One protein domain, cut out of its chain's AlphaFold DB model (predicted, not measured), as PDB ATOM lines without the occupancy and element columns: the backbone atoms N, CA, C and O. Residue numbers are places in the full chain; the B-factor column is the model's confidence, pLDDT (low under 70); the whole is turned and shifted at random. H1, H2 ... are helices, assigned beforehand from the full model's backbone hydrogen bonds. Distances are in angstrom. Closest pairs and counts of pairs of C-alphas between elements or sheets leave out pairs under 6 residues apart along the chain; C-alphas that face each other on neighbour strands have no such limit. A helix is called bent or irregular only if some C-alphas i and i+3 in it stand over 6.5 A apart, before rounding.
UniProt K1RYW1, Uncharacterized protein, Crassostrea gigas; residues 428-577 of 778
ATOM      1  N   LYS A 428      43.251  -2.708 285.600       83.88
ATOM      2  CA  LYS A 428      42.720  -1.343 285.561       83.88
ATOM      3  C   LYS A 428      41.481  -1.276 284.671       83.88
ATOM      4  O   LYS A 428      41.327  -2.102 283.772       83.88
ATOM      5  N   ILE A 429      40.616  -0.288 284.907       81.88
ATOM      6  CA  ILE A 429      39.326  -0.137 284.213       81.88
ATOM      7  C   ILE A 429      39.510  -0.073 282.687       81.88
ATOM      8  O   ILE A 429      38.702  -0.630 281.942       81.88
ATOM      9  N   GLU A 430      40.600   0.535 282.215       81.50
ATOM     10  CA  GLU A 430      40.911   0.678 280.790       81.50
ATOM     11  C   GLU A 430      41.227  -0.666 280.110       81.50
ATOM     12  O   GLU A 430      41.019  -0.819 278.909       81.50
ATOM     13  N   GLU A 431      41.695  -1.652 280.880       84.75
ATOM     14  CA  GLU A 431      42.088  -2.989 280.413       84.75
ATOM     15  C   GLU A 431      40.947  -4.018 280.510       84.75
ATOM     16  O   GLU A 431      41.123  -5.192 280.153       84.75
ATOM     17  N   LEU A 432      39.791  -3.609 281.040       85.56
ATOM     18  CA  LEU A 432      38.620  -4.465 281.191       85.56
ATOM     19  C   LEU A 432      37.847  -4.593 279.881       85.56
ATOM     20  O   LEU A 432      37.741  -3.652 279.094       85.56
ATOM     21  N   ASP A 433      37.243  -5.763 279.682       84.44
ATOM     22  CA  ASP A 433      36.253  -5.931 278.628       84.44
ATOM     23  C   ASP A 433      34.954  -5.170 278.955       84.44
ATOM     24  O   ASP A 433      34.663  -4.807 280.100       84.44
ATOM     25  N   GLU A 434      34.142  -4.941 277.926       80.56
ATOM     26  CA  GLU A 434      32.880  -4.206 278.049       80.56
ATOM     27  C   GLU A 434      31.883  -4.867 279.015       80.56
ATOM     28  O   GLU A 434      31.086  -4.189 279.666       80.56
ATOM     29  N   ARG A 435      31.938  -6.196 279.171       81.81
ATOM     30  CA  ARG A 435      31.063  -6.932 280.094       81.81
ATOM     31  C   ARG A 435      31.394  -6.594 281.549       81.81
ATOM     32  O   ARG A 435      30.479  -6.390 282.358       81.81
ATOM     33  N   TRP A 436      32.677  -6.554 281.887       84.94
ATOM     34  CA  TRP A 436      33.159  -6.224 283.222       84.94
ATOM     35  C   TRP A 436      32.990  -4.747 283.541       84.94
ATOM     36  O   TRP A 436      32.503  -4.438 284.629       84.94
ATOM     37  N   LYS A 437      33.263  -3.855 282.581       84.88
ATOM     38  CA  LYS A 437      32.937  -2.425 282.700       84.88
ATOM     39  C   LYS A 437      31.463  -2.218 283.039       84.88
ATOM     40  O   LYS A 437      31.144  -1.581 284.039       84.88
ATOM     41  N   LEU A 438      30.558  -2.865 282.298       81.44
ATOM     42  CA  LEU A 438      29.119  -2.766 282.544       81.44
ATOM     43  C   LEU A 438      28.705  -3.317 283.921       81.44
ATOM     44  O   LEU A 438      27.852  -2.738 284.595       81.44
ATOM     45  N   SER A 439      29.298  -4.434 284.347       84.31
ATOM     46  CA  SER A 439      29.008  -5.030 285.659       84.31
ATOM     47  C   SER A 439      29.474  -4.117 286.797       84.31
ATOM     48  O   SER A 439      28.688  -3.786 287.685       84.31
ATOM     49  N   LEU A 440      30.718  -3.631 286.741       88.88
ATOM     50  CA  LEU A 440      31.271  -2.704 287.731       88.88
ATOM     51  C   LEU A 440      30.512  -1.376 287.760       88.88
ATOM     52  O   LEU A 440      30.181  -0.896 288.843       88.88
ATOM     53  N   MET A 441      30.153  -0.825 286.598       86.31
ATOM     54  CA  MET A 441      29.316   0.373 286.481       86.31
ATOM     55  C   MET A 441      28.018   0.221 287.290       86.31
ATOM     56  O   MET A 441      27.677   1.102 288.085       86.31
ATOM     57  N   HIS A 442      27.311  -0.910 287.157       84.75
ATOM     58  CA  HIS A 442      26.093  -1.177 287.928       84.75
ATOM     59  C   HIS A 442      26.354  -1.350 289.429       84.75
ATOM     60  O   HIS A 442      25.584  -0.825 290.239       84.75
ATOM     61  N   ILE A 443      27.408  -2.077 289.810       89.94
ATOM     62  CA  ILE A 443      27.744  -2.325 291.218       89.94
ATOM     63  C   ILE A 443      28.096  -1.007 291.915       89.94
ATOM     64  O   ILE A 443      27.501  -0.692 292.947       89.94
ATOM     65  N   TYR A 444      28.973  -0.194 291.322       91.19
ATOM     66  CA  TYR A 444      29.349   1.117 291.851       91.19
ATOM     67  C   TYR A 444      28.152   2.063 291.953       91.19
ATOM     68  O   TYR A 444      27.939   2.678 293.001       91.19
ATOM     69  N   HIS A 445      27.300   2.113 290.924       87.25
ATOM     70  CA  HIS A 445      26.070   2.896 290.974       87.25
ATOM     71  C   HIS A 445      25.156   2.465 292.134       87.25
ATOM     72  O   HIS A 445      24.622   3.304 292.869       87.25
ATOM     73  N   MET A 446      24.949   1.154 292.313       87.56
ATOM     74  CA  MET A 446      24.142   0.622 293.413       87.56
ATOM     75  C   MET A 446      24.755   0.950 294.774       87.56
ATOM     76  O   MET A 446      24.016   1.340 295.677       87.56
ATOM     77  N   TYR A 447      26.077   0.852 294.909       92.44
ATOM     78  CA  TYR A 447      26.777   1.152 296.153       92.44
ATOM     79  C   TYR A 447      26.636   2.627 296.537       92.44
ATOM     80  O   TYR A 447      26.155   2.930 297.633       92.44
ATOM     81  N   GLY A 448      26.925   3.543 295.606       90.56
ATOM     82  CA  GLY A 448      26.706   4.977 295.809       90.56
ATOM     83  C   GLY A 448      25.256   5.278 296.205       90.56
ATOM     84  O   GLY A 448      24.996   5.923 297.215       90.56
ATOM     85  N   THR A 449      24.282   4.698 295.498       86.50
ATOM     86  CA  THR A 449      22.852   4.904 295.797       86.50
ATOM     87  C   THR A 449      22.453   4.401 297.194       86.50
ATOM     88  O   THR A 449      21.631   5.017 297.878       86.50
ATOM     89  N   ILE A 450      23.004   3.269 297.643       88.75
ATOM     90  CA  ILE A 450      22.705   2.701 298.966       88.75
ATOM     91  C   ILE A 450      23.266   3.588 300.083       88.75
ATOM     92  O   ILE A 450      22.575   3.813 301.082       88.75
ATOM     93  N   ILE A 451      24.469   4.136 299.904       91.62
ATOM     94  CA  ILE A 451      25.075   5.062 300.868       91.62
ATOM     95  C   ILE A 451      24.327   6.396 300.873       91.62
ATOM     96  O   ILE A 451      23.967   6.891 301.941       91.62
ATOM     97  N   GLN A 452      23.990   6.940 299.703       88.50
ATOM     98  CA  GLN A 452      23.135   8.122 299.585       88.50
ATOM     99  C   GLN A 452      21.818   7.938 300.353       88.50
ATOM    100  O   GLN A 452      21.366   8.831 301.068       88.50
ATOM    101  N   LYS A 453      21.195   6.757 300.269       85.19
ATOM    102  CA  LYS A 453      19.971   6.472 301.024       85.19
ATOM    103  C   LYS A 453      20.196   6.515 302.539       85.19
ATOM    104  O   LYS A 453      19.327   6.995 303.266       85.19
ATOM    105  N   GLN A 454      21.342   6.038 303.013       87.94
ATOM    106  CA  GLN A 454      21.728   6.120 304.420       87.94
ATOM    107  C   GLN A 454      21.944   7.570 304.876       87.94
ATOM    108  O   GLN A 454      21.539   7.914 305.986       87.94
ATOM    109  N   ILE A 455      22.501   8.429 304.018       89.50
ATOM    110  CA  ILE A 455      22.605   9.880 304.253       89.50
ATOM    111  C   ILE A 455      21.200  10.491 304.361       89.50
ATOM    112  O   ILE A 455      20.870  11.136 305.362       89.50
ATOM    113  N   ALA A 456      20.324  10.172 303.406       85.62
ATOM    114  CA  ALA A 456      18.946  10.660 303.341       85.62
ATOM    115  C   ALA A 456      18.069  10.273 304.544       85.62
ATOM    116  O   ALA A 456      17.055  10.925 304.798       85.62
ATOM    117  N   MET A 457      18.453   9.257 305.330       85.62
ATOM    118  CA  MET A 457      17.790   8.958 306.607       85.62
ATOM    119  C   MET A 457      17.853  10.132 307.590       85.62
ATOM    120  O   MET A 457      16.970  10.243 308.440       85.62
ATOM    121  N   TYR A 458      18.869  10.990 307.477       86.00
ATOM    122  CA  TYR A 458      19.106  12.136 308.357       86.00
ATOM    123  C   TYR A 458      18.917  13.483 307.659       86.00
ATOM    124  O   TYR A 458      18.577  14.460 308.324       86.00
ATOM    125  N   THR A 459      19.118  13.543 306.343       80.56
ATOM    126  CA  THR A 459      19.041  14.790 305.563       80.56
ATOM    127  C   THR A 459      17.699  14.981 304.842       80.56
ATOM    128  O   THR A 459      17.339  16.118 304.542       80.56
ATOM    129  N   GLY A 460      16.932  13.904 304.625       74.38
ATOM    130  CA  GLY A 460      15.789  13.885 303.704       74.38
ATOM    131  C   GLY A 460      16.224  13.528 302.275       74.38
ATOM    132  O   GLY A 460      17.414  13.523 301.967       74.38
ATOM    133  N   GLN A 461      15.278  13.173 301.398       63.41
ATOM    134  CA  GLN A 461      15.592  12.957 299.974       63.41
ATOM    135  C   GLN A 461      15.574  14.285 299.204       63.41
ATOM    136  O   GLN A 461      16.376  14.458 298.291       63.41
ATOM    137  N   ALA A 462      14.714  15.221 299.612       53.44
ATOM    138  CA  ALA A 462      14.623  16.589 299.107       53.44
ATOM    139  C   ALA A 462      14.699  17.641 300.234       53.44
ATOM    140  O   ALA A 462      14.609  17.323 301.421       53.44
ATOM    141  N   ILE A 463      14.819  18.921 299.862       47.66
ATOM    142  CA  ILE A 463      14.920  20.052 300.802       47.66
ATOM    143  C   ILE A 463      13.726  20.146 301.758       47.66
ATOM    144  O   ILE A 463      13.928  20.408 302.941       47.66
ATOM    145  N   ASP A 464      12.510  19.888 301.292       52.84
ATOM    146  CA  ASP A 464      11.313  19.984 302.139       52.84
ATOM    147  C   ASP A 464      10.947  18.647 302.806       52.84
ATOM    148  O   ASP A 464       9.978  18.567 303.567       52.84
ATOM    149  N   ASP A 465      11.725  17.586 302.557       60.12
ATOM    150  CA  ASP A 465      11.459  16.286 303.157       60.12
ATOM    151  C   ASP A 465      11.795  16.289 304.644       60.12
ATOM    152  O   ASP A 465      12.877  16.684 305.089       60.12
ATOM    153  N   ILE A 466      10.864  15.751 305.425       69.12
ATOM    154  CA  ILE A 466      11.102  15.465 306.831       69.12
ATOM    155  C   ILE A 466      11.973  14.202 306.893       69.12
ATOM    156  O   ILE A 466      11.508  13.135 306.476       69.12
ATOM    157  N   PRO A 467      13.212  14.276 307.418       80.12
ATOM    158  CA  PRO A 467      14.081  13.114 307.481       80.12
ATOM    159  C   PRO A 467      13.462  12.031 308.381       80.12
ATOM    160  O   PRO A 467      12.926  12.357 309.450       80.12
ATOM    161  N   PRO A 468      13.563  10.741 308.002       79.69
ATOM    162  CA  PRO A 468      13.085   9.630 308.825       79.69
ATOM    163  C   PRO A 468      13.660   9.632 310.247       79.69
ATOM    164  O   PRO A 468      12.963   9.294 311.203       79.69
ATOM    165  N   ARG A 469      14.929  10.032 310.403       80.75
ATOM    166  CA  ARG A 469      15.614  10.170 311.690       80.75
ATOM    167  C   ARG A 469      15.910  11.643 311.944       80.75
ATOM    168  O   ARG A 469      16.722  12.257 311.260       80.75
ATOM    169  N   LYS A 470      15.260  12.210 312.961       74.38
ATOM    170  CA  LYS A 470      15.475  13.605 313.363       74.38
ATOM    171  C   LYS A 470      16.854  13.770 314.000       74.38
ATOM    172  O   LYS A 470      17.262  12.962 314.827       74.38
ATOM    173  N   THR A 471      17.504  14.888 313.702       70.06
ATOM    174  CA  THR A 471      18.745  15.325 314.369       70.06
ATOM    175  C   THR A 471      18.479  16.014 315.720       70.06
ATOM    176  O   THR A 471      19.410  16.317 316.455       70.06
ATOM    177  N   LYS A 472      17.210  16.259 316.090       57.91
ATOM    178  CA  LYS A 472      16.847  16.931 317.353       57.91
ATOM    179  C   LYS A 472      17.383  16.146 318.563       57.91
ATOM    180  O   LYS A 472      16.947  15.022 318.787       57.91
ATOM    181  N   GLY A 473      18.286  16.761 319.332       55.47
ATOM    182  CA  GLY A 473      18.877  16.202 320.557       55.47
ATOM    183  C   GLY A 473      20.282  15.602 320.405       55.47
ATOM    184  O   GLY A 473      20.893  15.263 321.411       55.47
ATOM    185  N   VAL A 474      20.821  15.497 319.184       60.72
ATOM    186  CA  VAL A 474      22.215  15.095 318.921       60.72
ATOM    187  C   VAL A 474      23.006  16.327 318.485       60.72
ATOM    188  O   VAL A 474      22.489  17.139 317.720       60.72
ATOM    189  N   ASN A 475      24.252  16.466 318.951       78.00
ATOM    190  CA  ASN A 475      25.137  17.548 318.521       78.00
ATOM    191  C   ASN A 475      25.292  17.516 316.985       78.00
ATOM    192  O   ASN A 475      25.669  16.491 316.411       78.00
ATOM    193  N   VAL A 476      24.978  18.635 316.323       82.62
ATOM    194  CA  VAL A 476      25.076  18.804 314.860       82.62
ATOM    195  C   VAL A 476      26.478  18.452 314.363       82.62
ATOM    196  O   VAL A 476      26.605  17.823 313.315       82.62
ATOM    197  N   LYS A 477      27.509  18.760 315.160       84.88
ATOM    198  CA  LYS A 477      28.903  18.395 314.900       84.88
ATOM    199  C   LYS A 477      29.087  16.886 314.772       84.88
ATOM    200  O   LYS A 477      29.497  16.412 313.721       84.88
ATOM    201  N   THR A 478      28.646  16.124 315.772       85.94
ATOM    202  CA  THR A 478      28.707  14.651 315.758       85.94
ATOM    203  C   THR A 478      27.931  14.049 314.587       85.94
ATOM    204  O   THR A 478      28.305  13.012 314.041       85.94
ATOM    205  N   ARG A 479      26.827  14.685 314.165       88.94
ATOM    206  CA  ARG A 479      26.086  14.224 312.988       88.94
ATOM    207  C   ARG A 479      26.863  14.466 311.695       88.94
ATOM    208  O   ARG A 479      26.863  13.578 310.848       88.94
ATOM    209  N   LEU A 480      27.504  15.622 311.541       88.44
ATOM    210  CA  LEU A 480      28.346  15.912 310.378       88.44
ATOM    211  C   LEU A 480      29.568  14.992 310.312       88.44
ATOM    212  O   LEU A 480      29.813  14.421 309.255       88.44
ATOM    213  N   GLU A 481      30.244  14.747 311.437       88.88
ATOM    214  CA  GLU A 481      31.364  13.790 311.538       88.88
ATOM    215  C   GLU A 481      30.972  12.381 311.055       88.88
ATOM    216  O   GLU A 481      31.778  11.663 310.471       88.88
ATOM    217  N   TYR A 482      29.702  11.995 311.222       90.38
ATOM    218  CA  TYR A 482      29.166  10.745 310.681       90.38
ATOM    219  C   TYR A 482      28.785  10.819 309.190       90.38
ATOM    220  O   TYR A 482      28.970   9.849 308.455       90.38
ATOM    221  N   LEU A 483      28.199  11.931 308.735       92.50
ATOM    222  CA  LEU A 483      27.671  12.059 307.371       92.50
ATOM    223  C   LEU A 483      28.759  12.316 306.321       92.50
ATOM    224  O   LEU A 483      28.620  11.843 305.197       92.50
ATOM    225  N   ILE A 484      29.821  13.043 306.669       94.19
ATOM    226  CA  ILE A 484      30.868  13.441 305.718       94.19
ATOM    227  C   ILE A 484      31.617  12.233 305.133       94.19
ATOM    228  O   ILE A 484      31.633  12.121 303.907       94.19
ATOM    229  N   PRO A 485      32.119  11.267 305.930       94.62
ATOM    230  CA  PRO A 485      32.781  10.086 305.371       94.62
ATOM    231  C   PRO A 485      31.858   9.249 304.474       94.62
ATOM    232  O   PRO A 485      32.290   8.678 303.473       94.62
ATOM    233  N   LEU A 486      30.560   9.188 304.801       94.31
ATOM    234  CA  LEU A 486      29.569   8.518 303.955       94.31
ATOM    235  C   LEU A 486      29.381   9.256 302.628       94.31
ATOM    236  O   LEU A 486      29.303   8.614 301.583       94.31
ATOM    237  N   ALA A 487      29.311  10.586 302.660       94.56
ATOM    238  CA  ALA A 487      29.165  11.402 301.463       94.56
ATOM    239  C   ALA A 487      30.378  11.257 300.541       94.56
ATOM    240  O   ALA A 487      30.204  10.984 299.358       94.56
ATOM    241  N   GLU A 488      31.592  11.339 301.085       95.56
ATOM    242  CA  GLU A 488      32.839  11.134 300.343       95.56
ATOM    243  C   GLU A 488      32.879   9.762 299.669       95.56
ATOM    244  O   GLU A 488      33.109   9.676 298.462       95.56
ATOM    245  N   ARG A 489      32.554   8.699 300.416       95.44
ATOM    246  CA  ARG A 489      32.506   7.333 299.882       95.44
ATOM    247  C   ARG A 489      31.414   7.154 298.825       95.44
ATOM    248  O   ARG A 489      31.590   6.436 297.847       95.44
ATOM    249  N   SER A 490      30.263   7.798 299.003       93.81
ATOM    250  CA  SER A 490      29.200   7.761 297.999       93.81
ATOM    251  C   SER A 490      29.624   8.462 296.708       93.81
ATOM    252  O   SER A 490      29.381   7.924 295.630       93.81
ATOM    253  N   CYS A 491      30.258   9.634 296.810       93.62
ATOM    254  CA  CYS A 491      30.789  10.370 295.665       93.62
ATOM    255  C   CYS A 491      31.862   9.552 294.938       93.62
ATOM    256  O   CYS A 491      31.785   9.427 293.722       93.62
ATOM    257  N   SER A 492      32.798   8.919 295.658       95.88
ATOM    258  CA  SER A 492      33.852   8.110 295.028       95.88
ATOM    259  C   SER A 492      33.289   6.946 294.212       95.88
ATOM    260  O   SER A 492      33.767   6.688 293.112       95.88
ATOM    261  N   TYR A 493      32.239   6.271 294.690       94.00
ATOM    262  CA  TYR A 493      31.585   5.223 293.900       94.00
ATOM    263  C   TYR A 493      30.863   5.770 292.668       94.00
ATOM    264  O   TYR A 493      30.854   5.117 291.630       94.00
ATOM    265  N   PHE A 494      30.276   6.965 292.736       89.19
ATOM    266  CA  PHE A 494      29.698   7.585 291.547       89.19
ATOM    267  C   PHE A 494      30.760   8.015 290.530       89.19
ATOM    268  O   PHE A 494      30.504   7.902 289.334       89.19
ATOM    269  N   THR A 495      31.953   8.411 290.976       91.88
ATOM    270  CA  THR A 495      33.112   8.630 290.098       91.88
ATOM    271  C   THR A 495      33.551   7.341 289.412       91.88
ATOM    272  O   THR A 495      33.557   7.289 288.186       91.88
ATOM    273  N   LEU A 496      33.795   6.269 290.172       91.00
ATOM    274  CA  LEU A 496      34.168   4.958 289.618       91.00
ATOM    275  C   LEU A 496      33.099   4.405 288.660       91.00
ATOM    276  O   LEU A 496      33.403   3.747 287.670       91.00
ATOM    277  N   CYS A 497      31.823   4.690 288.929       88.50
ATOM    278  CA  CYS A 497      30.727   4.353 288.028       88.50
ATOM    279  C   CYS A 497      30.882   5.033 286.658       88.50
ATOM    280  O   CYS A 497      30.735   4.362 285.637       88.50
ATOM    281  N   ARG A 498      31.219   6.330 286.635       86.88
ATOM    282  CA  ARG A 498      31.464   7.084 285.397       86.88
ATOM    283  C   ARG A 498      32.695   6.577 284.655       86.88
ATOM    284  O   ARG A 498      32.615   6.375 283.453       86.88
ATOM    285  N   GLU A 499      33.783   6.292 285.368       88.12
ATOM    286  CA  GLU A 499      35.014   5.733 284.782       88.12
ATOM    287  C   GLU A 499      34.773   4.375 284.101       88.12
ATOM    288  O   GLU A 499      35.344   4.088 283.053       88.12
ATOM    289  N   CYS A 500      33.879   3.554 284.657       84.50
ATOM    290  CA  CYS A 500      33.478   2.274 284.072       84.50
ATOM    291  C   CYS A 500      32.391   2.381 282.986       84.50
ATOM    292  O   CYS A 500      31.976   1.343 282.470       84.50
ATOM    293  N   THR A 501      31.860   3.569 282.679       79.69
ATOM    294  CA  THR A 501      30.725   3.710 281.751       79.69
ATOM    295  C   THR A 501      31.202   3.627 280.293       79.69
ATOM    296  O   THR A 501      32.023   4.445 279.884       79.69
ATOM    297  N   PRO A 502      30.700   2.670 279.487       69.81
ATOM    298  CA  PRO A 502      31.050   2.580 278.071       69.81
ATOM    299  C   PRO A 502      30.553   3.775 277.243       69.81
ATOM    300  O   PRO A 502      29.477   4.300 277.553       69.81
ATOM    301  N   PRO A 503      31.247   4.129 276.144       64.75
ATOM    302  CA  PRO A 503      30.757   5.115 275.189       64.75
ATOM    303  C   PRO A 503      29.362   4.770 274.638       64.75
ATOM    304  O   PRO A 503      29.072   3.604 274.354       64.75
ATOM    305  N   GLY A 504      28.488   5.764 274.490       57.38
ATOM    306  CA  GLY A 504      27.081   5.609 274.090       57.38
ATOM    307  C   GLY A 504      26.129   5.148 275.207       57.38
ATOM    308  O   GLY A 504      24.970   4.820 274.941       57.38
ATOM    309  N   ARG A 505      26.595   5.057 276.462       57.19
ATOM    310  CA  ARG A 505      25.781   4.717 277.650       57.19
ATOM    311  C   ARG A 505      25.860   5.764 278.754       57.19
ATOM    312  O   ARG A 505      25.466   5.496 279.886       57.19
ATOM    313  N   GLU A 506      26.333   6.953 278.438       55.31
ATOM    314  CA  GLU A 506      26.674   8.014 279.380       55.31
ATOM    315  C   GLU A 506      25.450   8.748 279.948       55.31
ATOM    316  O   GLU A 506      25.604   9.579 280.843       55.31
ATOM    317  N   ASN A 507      24.245   8.396 279.479       47.34
ATOM    318  CA  ASN A 507      22.929   8.940 279.830       47.34
ATOM    319  C   ASN A 507      22.556   8.787 281.331       47.34
ATOM    320  O   ASN A 507      21.542   8.194 281.684       47.34
ATOM    321  N   CYS A 508      23.342   9.394 282.229       50.88
ATOM    322  CA  CYS A 508      23.156   9.569 283.678       50.88
ATOM    323  C   CYS A 508      23.631   8.480 284.657       50.88
ATOM    324  O   CYS A 508      23.162   8.451 285.802       50.88
ATOM    325  N   TYR A 509      24.627   7.659 284.323       63.00
ATOM    326  CA  TYR A 509      25.265   6.824 285.351       63.00
ATOM    327  C   TYR A 509      26.254   7.650 286.189       63.00
ATOM    328  O   TYR A 509      27.271   8.131 285.711       63.00
ATOM    329  N   GLY A 510      25.923   7.871 287.463       67.44
ATOM    330  CA  GLY A 510      26.825   8.460 288.459       67.44
ATOM    331  C   GLY A 510      26.712   9.974 288.669       67.44
ATOM    332  O   GLY A 510      26.740  10.406 289.820       67.44
ATOM    333  N   TYR A 511      26.514  10.786 287.624       71.44
ATOM    334  CA  TYR A 511      26.435  12.257 287.753       71.44
ATOM    335  C   TYR A 511      25.342  12.716 288.733       71.44
ATOM    336  O   TYR A 511      25.619  13.368 289.740       71.44
ATOM    337  N   VAL A 512      24.092  12.313 288.479       71.81
ATOM    338  CA  VAL A 512      22.921  12.703 289.285       71.81
ATOM    339  C   VAL A 512      23.048  12.225 290.732       71.81
ATOM    340  O   VAL A 512      22.674  12.933 291.667       71.81
ATOM    341  N   GLY A 513      23.585  11.021 290.930       71.94
ATOM    342  CA  GLY A 513      23.816  10.461 292.258       71.94
ATOM    343  C   GLY A 513      24.774  11.320 293.085       71.94
ATOM    344  O   GLY A 513      24.450  11.688 294.215       71.94
ATOM    345  N   GLU A 514      25.916  11.694 292.506       81.94
ATOM    346  CA  GLU A 514      26.922  12.507 293.194       81.94
ATOM    347  C   GLU A 514      26.419  13.917 293.504       81.94
ATOM    348  O   GLU A 514      26.572  14.392 294.633       81.94
ATOM    349  N   ILE A 515      25.765  14.565 292.535       74.19
ATOM    350  CA  ILE A 515      25.167  15.893 292.723       74.19
ATOM    351  C   ILE A 515      24.205  15.868 293.915       74.19
ATOM    352  O   ILE A 515      24.298  16.709 294.809       74.19
ATOM    353  N   ASN A 516      23.330  14.862 293.981       74.75
ATOM    354  CA  ASN A 516      22.363  14.743 295.066       74.75
ATOM    355  C   ASN A 516      23.018  14.544 296.438       74.75
ATOM    356  O   ASN A 516      22.572  15.148 297.411       74.75
ATOM    357  N   VAL A 517      24.064  13.718 296.540       81.00
ATOM    358  CA  VAL A 517      24.793  13.515 297.807       81.00
ATOM    359  C   VAL A 517      25.385  14.831 298.299       81.00
ATOM    360  O   VAL A 517      25.201  15.203 299.459       81.00
ATOM    361  N   ARG A 518      26.079  15.552 297.413       81.81
ATOM    362  CA  ARG A 518      26.722  16.826 297.749       81.81
ATOM    363  C   ARG A 518      25.694  17.866 298.192       81.81
ATOM    364  O   ARG A 518      25.879  18.494 299.233       81.81
ATOM    365  N   LEU A 519      24.575  17.977 297.470       75.38
ATOM    366  CA  LEU A 519      23.466  18.864 297.831       75.38
ATOM    367  C   LEU A 519      22.851  18.508 299.190       75.38
ATOM    368  O   LEU A 519      22.673  19.395 300.017       75.38
ATOM    369  N   GLN A 520      22.609  17.224 299.472       78.69
ATOM    370  CA  GLN A 520      22.052  16.781 300.757       78.69
ATOM    371  C   GLN A 520      22.911  17.204 301.955       78.69
ATOM    372  O   GLN A 520      22.370  17.566 303.002       78.69
ATOM    373  N   ILE A 521      24.239  17.168 301.817       82.38
ATOM    374  CA  ILE A 521      25.157  17.633 302.862       82.38
ATOM    375  C   ILE A 521      25.114  19.158 302.992       82.38
ATOM    376  O   ILE A 521      24.988  19.661 304.110       82.38
ATOM    377  N   CYS A 522      25.168  19.894 301.878       77.75
ATOM    378  CA  CYS A 522      25.046  21.353 301.887       77.75
ATOM    379  C   CYS A 522      23.735  21.807 302.551       77.75
ATOM    380  O   CYS A 522      23.757  22.651 303.446       77.75
ATOM    381  N   ASP A 523      22.610  21.193 302.190       74.19
ATOM    382  CA  ASP A 523      21.293  21.502 302.751       74.19
ATOM    383  C   ASP A 523      21.206  21.177 304.243       74.19
ATOM    384  O   ASP A 523      20.580  21.908 305.016       74.19
ATOM    385  N   PHE A 524      21.831  20.079 304.675       81.38
ATOM    386  CA  PHE A 524      21.895  19.722 306.086       81.38
ATOM    387  C   PHE A 524      22.646  20.786 306.896       81.38
ATOM    388  O   PHE A 524      22.153  21.217 307.940       81.38
ATOM    389  N   VAL A 525      23.806  21.236 306.406       80.06
ATOM    390  CA  VAL A 525      24.583  22.321 307.028       80.06
ATOM    391  C   VAL A 525      23.764  23.608 307.063       80.06
ATOM    392  O   VAL A 525      23.674  24.246 308.109       80.06
ATOM    393  N   GLU A 526      23.106  23.959 305.957       76.31
ATOM    394  CA  GLU A 526      22.296  25.174 305.859       76.31
ATOM    395  C   GLU A 526      21.172  25.222 306.901       76.31
ATOM    396  O   GLU A 526      20.915  26.267 307.496       76.31
ATOM    397  N   LYS A 527      20.515  24.086 307.145       77.69
ATOM    398  CA  LYS A 527      19.387  23.989 308.082       77.69
ATOM    399  C   LYS A 527      19.802  23.920 309.547       77.69
ATOM    400  O   LYS A 527      19.013  24.309 310.408       77.69
ATOM    401  N   HIS A 528      20.962  23.338 309.844       81.81
ATOM    402  CA  HIS A 528      21.297  22.911 311.204       81.81
ATOM    403  C   HIS A 528      22.523  23.594 311.810       81.81
ATOM    404  O   HIS A 528      22.697  23.500 313.023       81.81
ATOM    405  N   PHE A 529      23.364  24.271 311.026       80.81
ATOM    406  CA  PHE A 529      24.538  24.951 311.566       80.81
ATOM    407  C   PHE A 529      24.188  26.316 312.179       80.81
ATOM    408  O   PHE A 529      23.674  27.205 311.495       80.81
ATOM    409  N   GLU A 530      24.519  26.491 313.460       81.00
ATOM    410  CA  GLU A 530      24.378  27.740 314.211       81.00
ATOM    411  C   GLU A 530      25.484  27.847 315.273       81.00
ATOM    412  O   GLU A 530      25.620  26.966 316.123       81.00
ATOM    413  N   MET A 531      26.285  28.914 315.223       75.31
ATOM    414  CA  MET A 531      27.354  29.186 316.188       75.31
ATOM    415  C   MET A 531      27.653  30.689 316.247       75.31
ATOM    416  O   MET A 531      27.896  31.281 315.201       75.31
ATOM    417  N   ASN A 532      27.682  31.295 317.442       64.62
ATOM    418  CA  ASN A 532      28.084  32.697 317.680       64.62
ATOM    419  C   ASN A 532      27.531  33.681 316.621       64.62
ATOM    420  O   ASN A 532      28.295  34.308 315.889       64.62
ATOM    421  N   ASP A 533      26.202  33.718 316.470       67.88
ATOM    422  CA  ASP A 533      25.445  34.524 315.490       67.88
ATOM    423  C   ASP A 533      25.677  34.209 313.999       67.88
ATOM    424  O   ASP A 533      25.027  34.776 313.118       67.88
ATOM    425  N   SER A 534      26.542  33.245 313.683       71.50
ATOM    426  CA  SER A 534      26.747  32.724 312.333       71.50
ATOM    427  C   SER A 534      25.862  31.500 312.090       71.50
ATOM    428  O   SER A 534      25.913  30.519 312.830       71.50
ATOM    429  N   ARG A 535      25.050  31.540 311.028       76.12
ATOM    430  CA  ARG A 535      24.121  30.460 310.649       76.12
ATOM    431  C   ARG A 535      24.353  29.973 309.222       76.12
ATOM    432  O   ARG A 535      24.831  30.724 308.366       76.12
ATOM    433  N   GLY A 536      23.973  28.722 308.980       70.12
ATOM    434  CA  GLY A 536      23.985  28.088 307.664       70.12
ATOM    435  C   GLY A 536      25.384  27.924 307.064       70.12
ATOM    436  O   GLY A 536      26.400  28.036 307.754       70.12
ATOM    437  N   ILE A 537      25.452  27.677 305.756       71.31
ATOM    438  CA  ILE A 537      26.697  27.358 305.041       71.31
ATOM    439  C   ILE A 537      27.717  28.500 305.150       71.31
ATOM    440  O   ILE A 537      28.903  28.250 305.347       71.31
ATOM    441  N   LYS A 538      27.272  29.763 305.073       70.50
ATOM    442  CA  LYS A 538      28.166  30.929 305.207       70.50
ATOM    443  C   LYS A 538      28.862  30.969 306.562       70.50
ATOM    444  O   LYS A 538      30.043  31.292 306.629       70.50
ATOM    445  N   GLY A 539      28.130  30.657 307.632       72.06
ATOM    446  CA  GLY A 539      28.713  30.537 308.963       72.06
ATOM    447  C   GLY A 539      29.675  29.358 309.050       72.06
ATOM    448  O   GLY A 539      30.779  29.507 309.561       72.06
ATOM    449  N   PHE A 540      29.284  28.216 308.482       76.94
ATOM    450  CA  PHE A 540      30.080  26.992 308.494       76.94
ATOM    451  C   PHE A 540      31.433  27.165 307.795       76.94
ATOM    452  O   PHE A 540      32.467  26.814 308.353       76.94
ATOM    453  N   LEU A 541      31.464  27.793 306.618       76.38
ATOM    454  CA  LEU A 541      32.696  28.002 305.848       76.38
ATOM    455  C   LEU A 541      33.656  29.035 306.455       76.38
ATOM    456  O   LEU A 541      34.811  29.101 306.044       76.38
ATOM    457  N   ARG A 542      33.196  29.834 307.425       77.94
ATOM    458  CA  ARG A 542      34.043  30.754 308.201       77.94
ATOM    459  C   ARG A 542      34.713  30.076 309.397       77.94
ATOM    460  O   ARG A 542      35.586  30.681 310.014       77.94
ATOM    461  N   THR A 543      34.307  28.855 309.743       75.88
ATOM    462  CA  THR A 543      34.966  28.073 310.797       75.88
ATOM    463  C   THR A 543      36.303  27.522 310.308       75.88
ATOM    464  O   THR A 543      36.490  27.298 309.109       75.88
ATOM    465  N   ARG A 544      37.261  27.308 311.221       68.38
ATOM    466  CA  ARG A 544      38.532  26.673 310.850       68.38
ATOM    467  C   ARG A 544      38.258  25.213 310.488       68.38
ATOM    468  O   ARG A 544      37.464  24.551 311.153       68.38
ATOM    469  N   SER A 545      38.934  24.708 309.457       62.66
ATOM    470  CA  SER A 545      38.829  23.307 309.017       62.66
ATOM    471  C   SER A 545      39.078  22.304 310.143       62.66
ATOM    472  O   SER A 545      38.488  21.229 310.145       62.66
ATOM    473  N   ASP A 546      39.915  22.678 311.110       66.56
ATOM    474  CA  ASP A 546      40.323  21.823 312.226       66.56
ATOM    475  C   ASP A 546      39.228  21.719 313.305       66.56
ATOM    476  O   ASP A 546      39.189  20.760 314.075       66.56
ATOM    477  N   ASP A 547      38.296  22.680 313.335       70.25
ATOM    478  CA  ASP A 547      37.218  22.746 314.325       70.25
ATOM    479  C   ASP A 547      35.963  21.982 313.878       70.25
ATOM    480  O   ASP A 547      35.190  21.520 314.727       70.25
ATOM    481  N   TRP A 548      35.752  21.837 312.565       77.50
ATOM    482  CA  TRP A 548      34.596  21.164 311.967       77.50
ATOM    483  C   TRP A 548      34.996  20.305 310.762       77.50
ATOM    484  O   TRP A 548      35.366  20.806 309.700       77.50
ATOM    485  N   GLN A 549      34.831  18.986 310.899       75.75
ATOM    486  CA  GLN A 549      35.010  18.055 309.790       75.75
ATOM    487  C   GLN A 549      33.973  18.332 308.687       75.75
ATOM    488  O   GLN A 549      32.786  18.515 308.961       75.75
ATOM    489  N   GLY A 550      34.419  18.349 307.428       77.69
ATOM    490  CA  GLY A 550      33.550  18.546 306.263       77.69
ATOM    491  C   GLY A 550      33.538  19.952 305.668       77.69
ATOM    492  O   GLY A 550      32.936  20.131 304.610       77.69
ATOM    493  N   THR A 551      34.227  20.933 306.264       81.19
ATOM    494  CA  THR A 551      34.374  22.278 305.675       81.19
ATOM    495  C   THR A 551      34.989  22.215 304.274       81.19
ATOM    496  O   THR A 551      34.479  22.845 303.349       81.19
ATOM    497  N   ASP A 552      36.020  21.384 304.085       84.38
ATOM    498  CA  ASP A 552      36.634  21.144 302.772       84.38
ATOM    499  C   ASP A 552      35.670  20.451 301.794       84.38
ATOM    500  O   ASP A 552      35.535  20.882 300.651       84.38
ATOM    501  N   PHE A 553      34.918  19.442 302.251       85.81
ATOM    502  CA  PHE A 553      33.918  18.759 301.426       85.81
ATOM    503  C   PHE A 553      32.824  19.716 300.934       85.81
ATOM    504  O   PHE A 553      32.487  19.710 299.749       85.81
ATOM    505  N   VAL A 554      32.275  20.555 301.820       77.94
ATOM    506  CA  VAL A 554      31.251  21.551 301.464       77.94
ATOM    507  C   VAL A 554      31.835  22.591 300.512       77.94
ATOM    508  O   VAL A 554      31.203  22.905 299.507       77.94
ATOM    509  N   LYS A 555      33.062  23.064 300.764       76.56
ATOM    510  CA  LYS A 555      33.763  24.011 299.888       76.56
ATOM    511  C   LYS A 555      33.995  23.438 298.485       76.56
ATOM    512  O   LYS A 555      33.663  24.095 297.505       76.56
ATOM    513  N   LYS A 556      34.503  22.207 298.375       78.25
ATOM    514  CA  LYS A 556      34.725  21.506 297.096       78.25
ATOM    515  C   LYS A 556      33.430  21.150 296.379       78.25
ATOM    516  O   LYS A 556      33.384  21.149 295.154       78.25
ATOM    517  N   SER A 557      32.365  20.851 297.121       73.06
ATOM    518  CA  SER A 557      31.066  20.512 296.531       73.06
ATOM    519  C   SER A 557      30.524  21.637 295.659       73.06
ATOM    520  O   SER A 557      29.867  21.350 294.664       73.06
ATOM    521  N   ILE A 558      30.870  22.888 295.973       64.06
ATOM    522  CA  ILE A 558      30.510  24.051 295.168       64.06
ATOM    523  C   ILE A 558      31.071  23.919 293.744       64.06
ATOM    524  O   ILE A 558      30.321  23.898 292.773       64.06
ATOM    525  N   SER A 559      32.381  23.746 293.597       63.88
ATOM    526  CA  SER A 559      32.999  23.627 292.273       63.88
ATOM    527  C   SER A 559      32.702  22.293 291.582       63.88
ATOM    528  O   SER A 559      32.596  22.246 290.367       63.88
ATOM    529  N   ILE A 560      32.556  21.196 292.327       68.50
ATOM    530  CA  ILE A 560      32.373  19.867 291.720       68.50
ATOM    531  C   ILE A 560      30.952  19.676 291.186       68.50
ATOM    532  O   ILE A 560      30.787  19.156 290.087       68.50
ATOM    533  N   ILE A 561      29.922  20.129 291.916       62.88
ATOM    534  CA  ILE A 561      28.554  20.175 291.365       62.88
ATOM    535  C   ILE A 561      28.550  21.007 290.085       62.88
ATOM    536  O   ILE A 561      27.805  20.693 289.157       62.88
ATOM    537  N   ASP A 562      29.404  22.039 290.041       52.31
ATOM    538  CA  ASP A 562      29.631  22.818 288.843       52.31
ATOM    539  C   ASP A 562      29.995  21.871 287.681       52.31
ATOM    540  O   ASP A 562      29.184  21.548 286.803       52.31
ATOM    541  N   THR A 563      31.213  21.360 287.730       66.19
ATOM    542  CA  THR A 563      31.811  20.511 286.706       66.19
ATOM    543  C   THR A 563      30.895  19.368 286.265       66.19
ATOM    544  O   THR A 563      30.628  19.242 285.074       66.19
ATOM    545  N   LEU A 564      30.304  18.629 287.211       62.69
ATOM    546  CA  LEU A 564      29.446  17.475 286.916       62.69
ATOM    547  C   LEU A 564      28.223  17.822 286.062       62.69
ATOM    548  O   LEU A 564      27.788  17.010 285.251       62.69
ATOM    549  N   LEU A 565      27.645  19.009 286.241       58.00
ATOM    550  CA  LEU A 565      26.486  19.432 285.456       58.00
ATOM    551  C   LEU A 565      26.866  19.862 284.040       58.00
ATOM    552  O   LEU A 565      26.079  19.632 283.128       58.00
ATOM    553  N   MET A 566      28.061  20.428 283.840       58.31
ATOM    554  CA  MET A 566      28.568  20.727 282.493       58.31
ATOM    555  C   MET A 566      28.981  19.462 281.752       58.31
ATOM    556  O   MET A 566      28.673  19.316 280.577       58.31
ATOM    557  N   GLU A 567      29.645  18.534 282.441       63.62
ATOM    558  CA  GLU A 567      29.987  17.222 281.888       63.62
ATOM    559  C   GLU A 567      28.726  16.463 281.487       63.62
ATOM    560  O   GLU A 567      28.647  15.964 280.373       63.62
ATOM    561  N   CYS A 568      27.706  16.458 282.350       57.03
ATOM    562  CA  CYS A 568      26.408  15.902 282.001       57.03
ATOM    563  C   CYS A 568      25.828  16.621 280.772       57.03
ATOM    564  O   CYS A 568      25.445  15.951 279.819       57.03
ATOM    565  N   TYR A 569      25.834  17.963 280.750       52.75
ATOM    566  CA  TYR A 569      25.318  18.766 279.635       52.75
ATOM    567  C   TYR A 569      25.936  18.404 278.279       52.75
ATOM    568  O   TYR A 569      25.221  18.214 277.301       52.75
ATOM    569  N   ASN A 570      27.260  18.269 278.238       55.41
ATOM    570  CA  ASN A 570      28.021  18.027 277.011       55.41
ATOM    571  C   ASN A 570      27.878  16.603 276.455       55.41
ATOM    572  O   ASN A 570      28.385  16.316 275.376       55.41
ATOM    573  N   VAL A 571      27.238  15.713 277.208       51.88
ATOM    574  CA  VAL A 571      27.070  14.299 276.874       51.88
ATOM    575  C   VAL A 571      25.705  14.013 276.230       51.88
ATOM    576  O   VAL A 571      25.530  12.955 275.632       51.88
ATOM    577  N   ILE A 572      24.743  14.938 276.314       47.69
ATOM    578  CA  ILE A 572      23.418  14.767 275.700       47.69
ATOM    579  C   ILE A 572      23.385  15.337 274.294       47.69
ATOM    580  O   ILE A 572      23.796  16.476 274.063       47.69
ATOM    581  N   ASP A 573      22.826  14.549 273.381       45.72
ATOM    582  CA  ASP A 573      22.524  14.989 272.028       45.72
ATOM    583  C   ASP A 573      21.454  16.093 272.073       45.72
ATOM    584  O   ASP A 573      20.406  15.942 272.705       45.72
ATOM    585  N   GLN A 574      21.720  17.248 271.454       40.53
ATOM    586  CA  GLN A 574      20.864  18.442 271.591       40.53
ATOM    587  C   GLN A 574      19.438  18.227 271.058       40.53
ATOM    588  O   GLN A 574      18.526  18.955 271.454       40.53
ATOM    589  N   ASP A 575      19.249  17.211 270.216       40.22
ATOM    590  CA  ASP A 575      17.964  16.808 269.648       40.22
ATOM    591  C   ASP A 575      17.053  16.052 270.644       40.22
ATOM    592  O   ASP A 575      15.849  15.953 270.403       40.22
ATOM    593  N   ASP A 576      17.578  15.595 271.793       38.81
ATOM    594  CA  ASP A 576      16.831  14.822 272.803       38.81
ATOM    595  C   ASP A 576      16.272  15.675 273.968       38.81
ATOM    596  O   ASP A 576      15.528  15.172 274.813       38.81
ATOM    597  N   MET A 577      16.597  16.973 274.058       39.84
ATOM    598  CA  MET A 577      16.121  17.845 275.149       39.84
ATOM    599  C   MET A 577      14.679  18.342 274.949       39.84
ATOM    600  O   MET A 577      14.313  18.816 273.878       39.84
TER     601      MET A 577
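Overview. This is residues 428 to 577 of the 778 residues of an uncharacterized protein of Crassostrea gigas (UniProt K1RYW1). Three long helices, H1, H2 and H3, run up and down side by side in an elongated bundle, and a fourth long helix, H5, packs on H3. The short H4 sits crosswise near the end of H3 and the beginning of H5. The printed part has 150 residues with five named helices, in the order H1, H2, H3, H4, H5, and no named strand; the class is all helix. The whole is compact, with a radius of gyration of the C-alphas of 17.0 A, and spans 54 by 30 by 28 A.

Arrangement. H1, residues 434 to 459, and H2, residues 476 to 499, form a helical hairpin: they touch, closest at the C-alphas of Gly 448 and Ser 490, 4.3 A apart, and run opposite ways at a shallow tilt of 18 degrees. H2 forms a second helical hairpin with H3, residues 511 to 528, at a shallow tilt of 11 degrees, opposite ways; their closest C-alphas, of Cys 491 and Glu 514, are 5.1 A apart. H1 and H3 also touch, closest at the C-alphas of Thr 459 and Phe 524, 5.7 A apart. H3 is the hub, touching four helices. With residues 522 to 528 alone it touches H4, residues 536 to 541, about perpendicular at 78 degrees; the closest C-alphas, of Glu 526 and Gly 536, are 3.8 A apart. H3 touches H5, residues 551 to 569, closest at the C-alphas of Ile 515 and Ile 561, 5.6 A apart, opposite ways at a tilt of 35.0 degrees, only just steep. H2 and H5 are close but not clearly touching, and H1 and H5 are apart. In H3 and H4 every O i to N i+4 pair is within hydrogen-bond range; in H1 it is 21 of 22, in H2 18 of 20 and in H5 13 of 15.

Along the chain. H1 begins at C-alpha 434, (32.880, -4.206, 278.049), and is 36.2 A long from first to last C-alpha. H2, 34.3 A, has a kink of 28 degrees near residue 483; it is neither bent nor irregular, but only just: C-alphas 482 and 485 are 6.5 A apart. H3 is 26.3 A long and H4 8.9 A. H5, 27.8 A, has a kink of 33 degrees near residue 559 and ends at C-alpha 569, (25.318, 18.766, 279.635).

Size, cuts and confidence. The two C-alphas farthest apart, of Asp 433 and Asp 533, are 55.8 A apart. The printed part has no cut. The links H1 to H2 and H2 to H3 are long, with 16 and 11 residues. The mean pLDDT of the printed part is 75.6; 43 residues are under 70, among them 502 to 510 and 558 to 577.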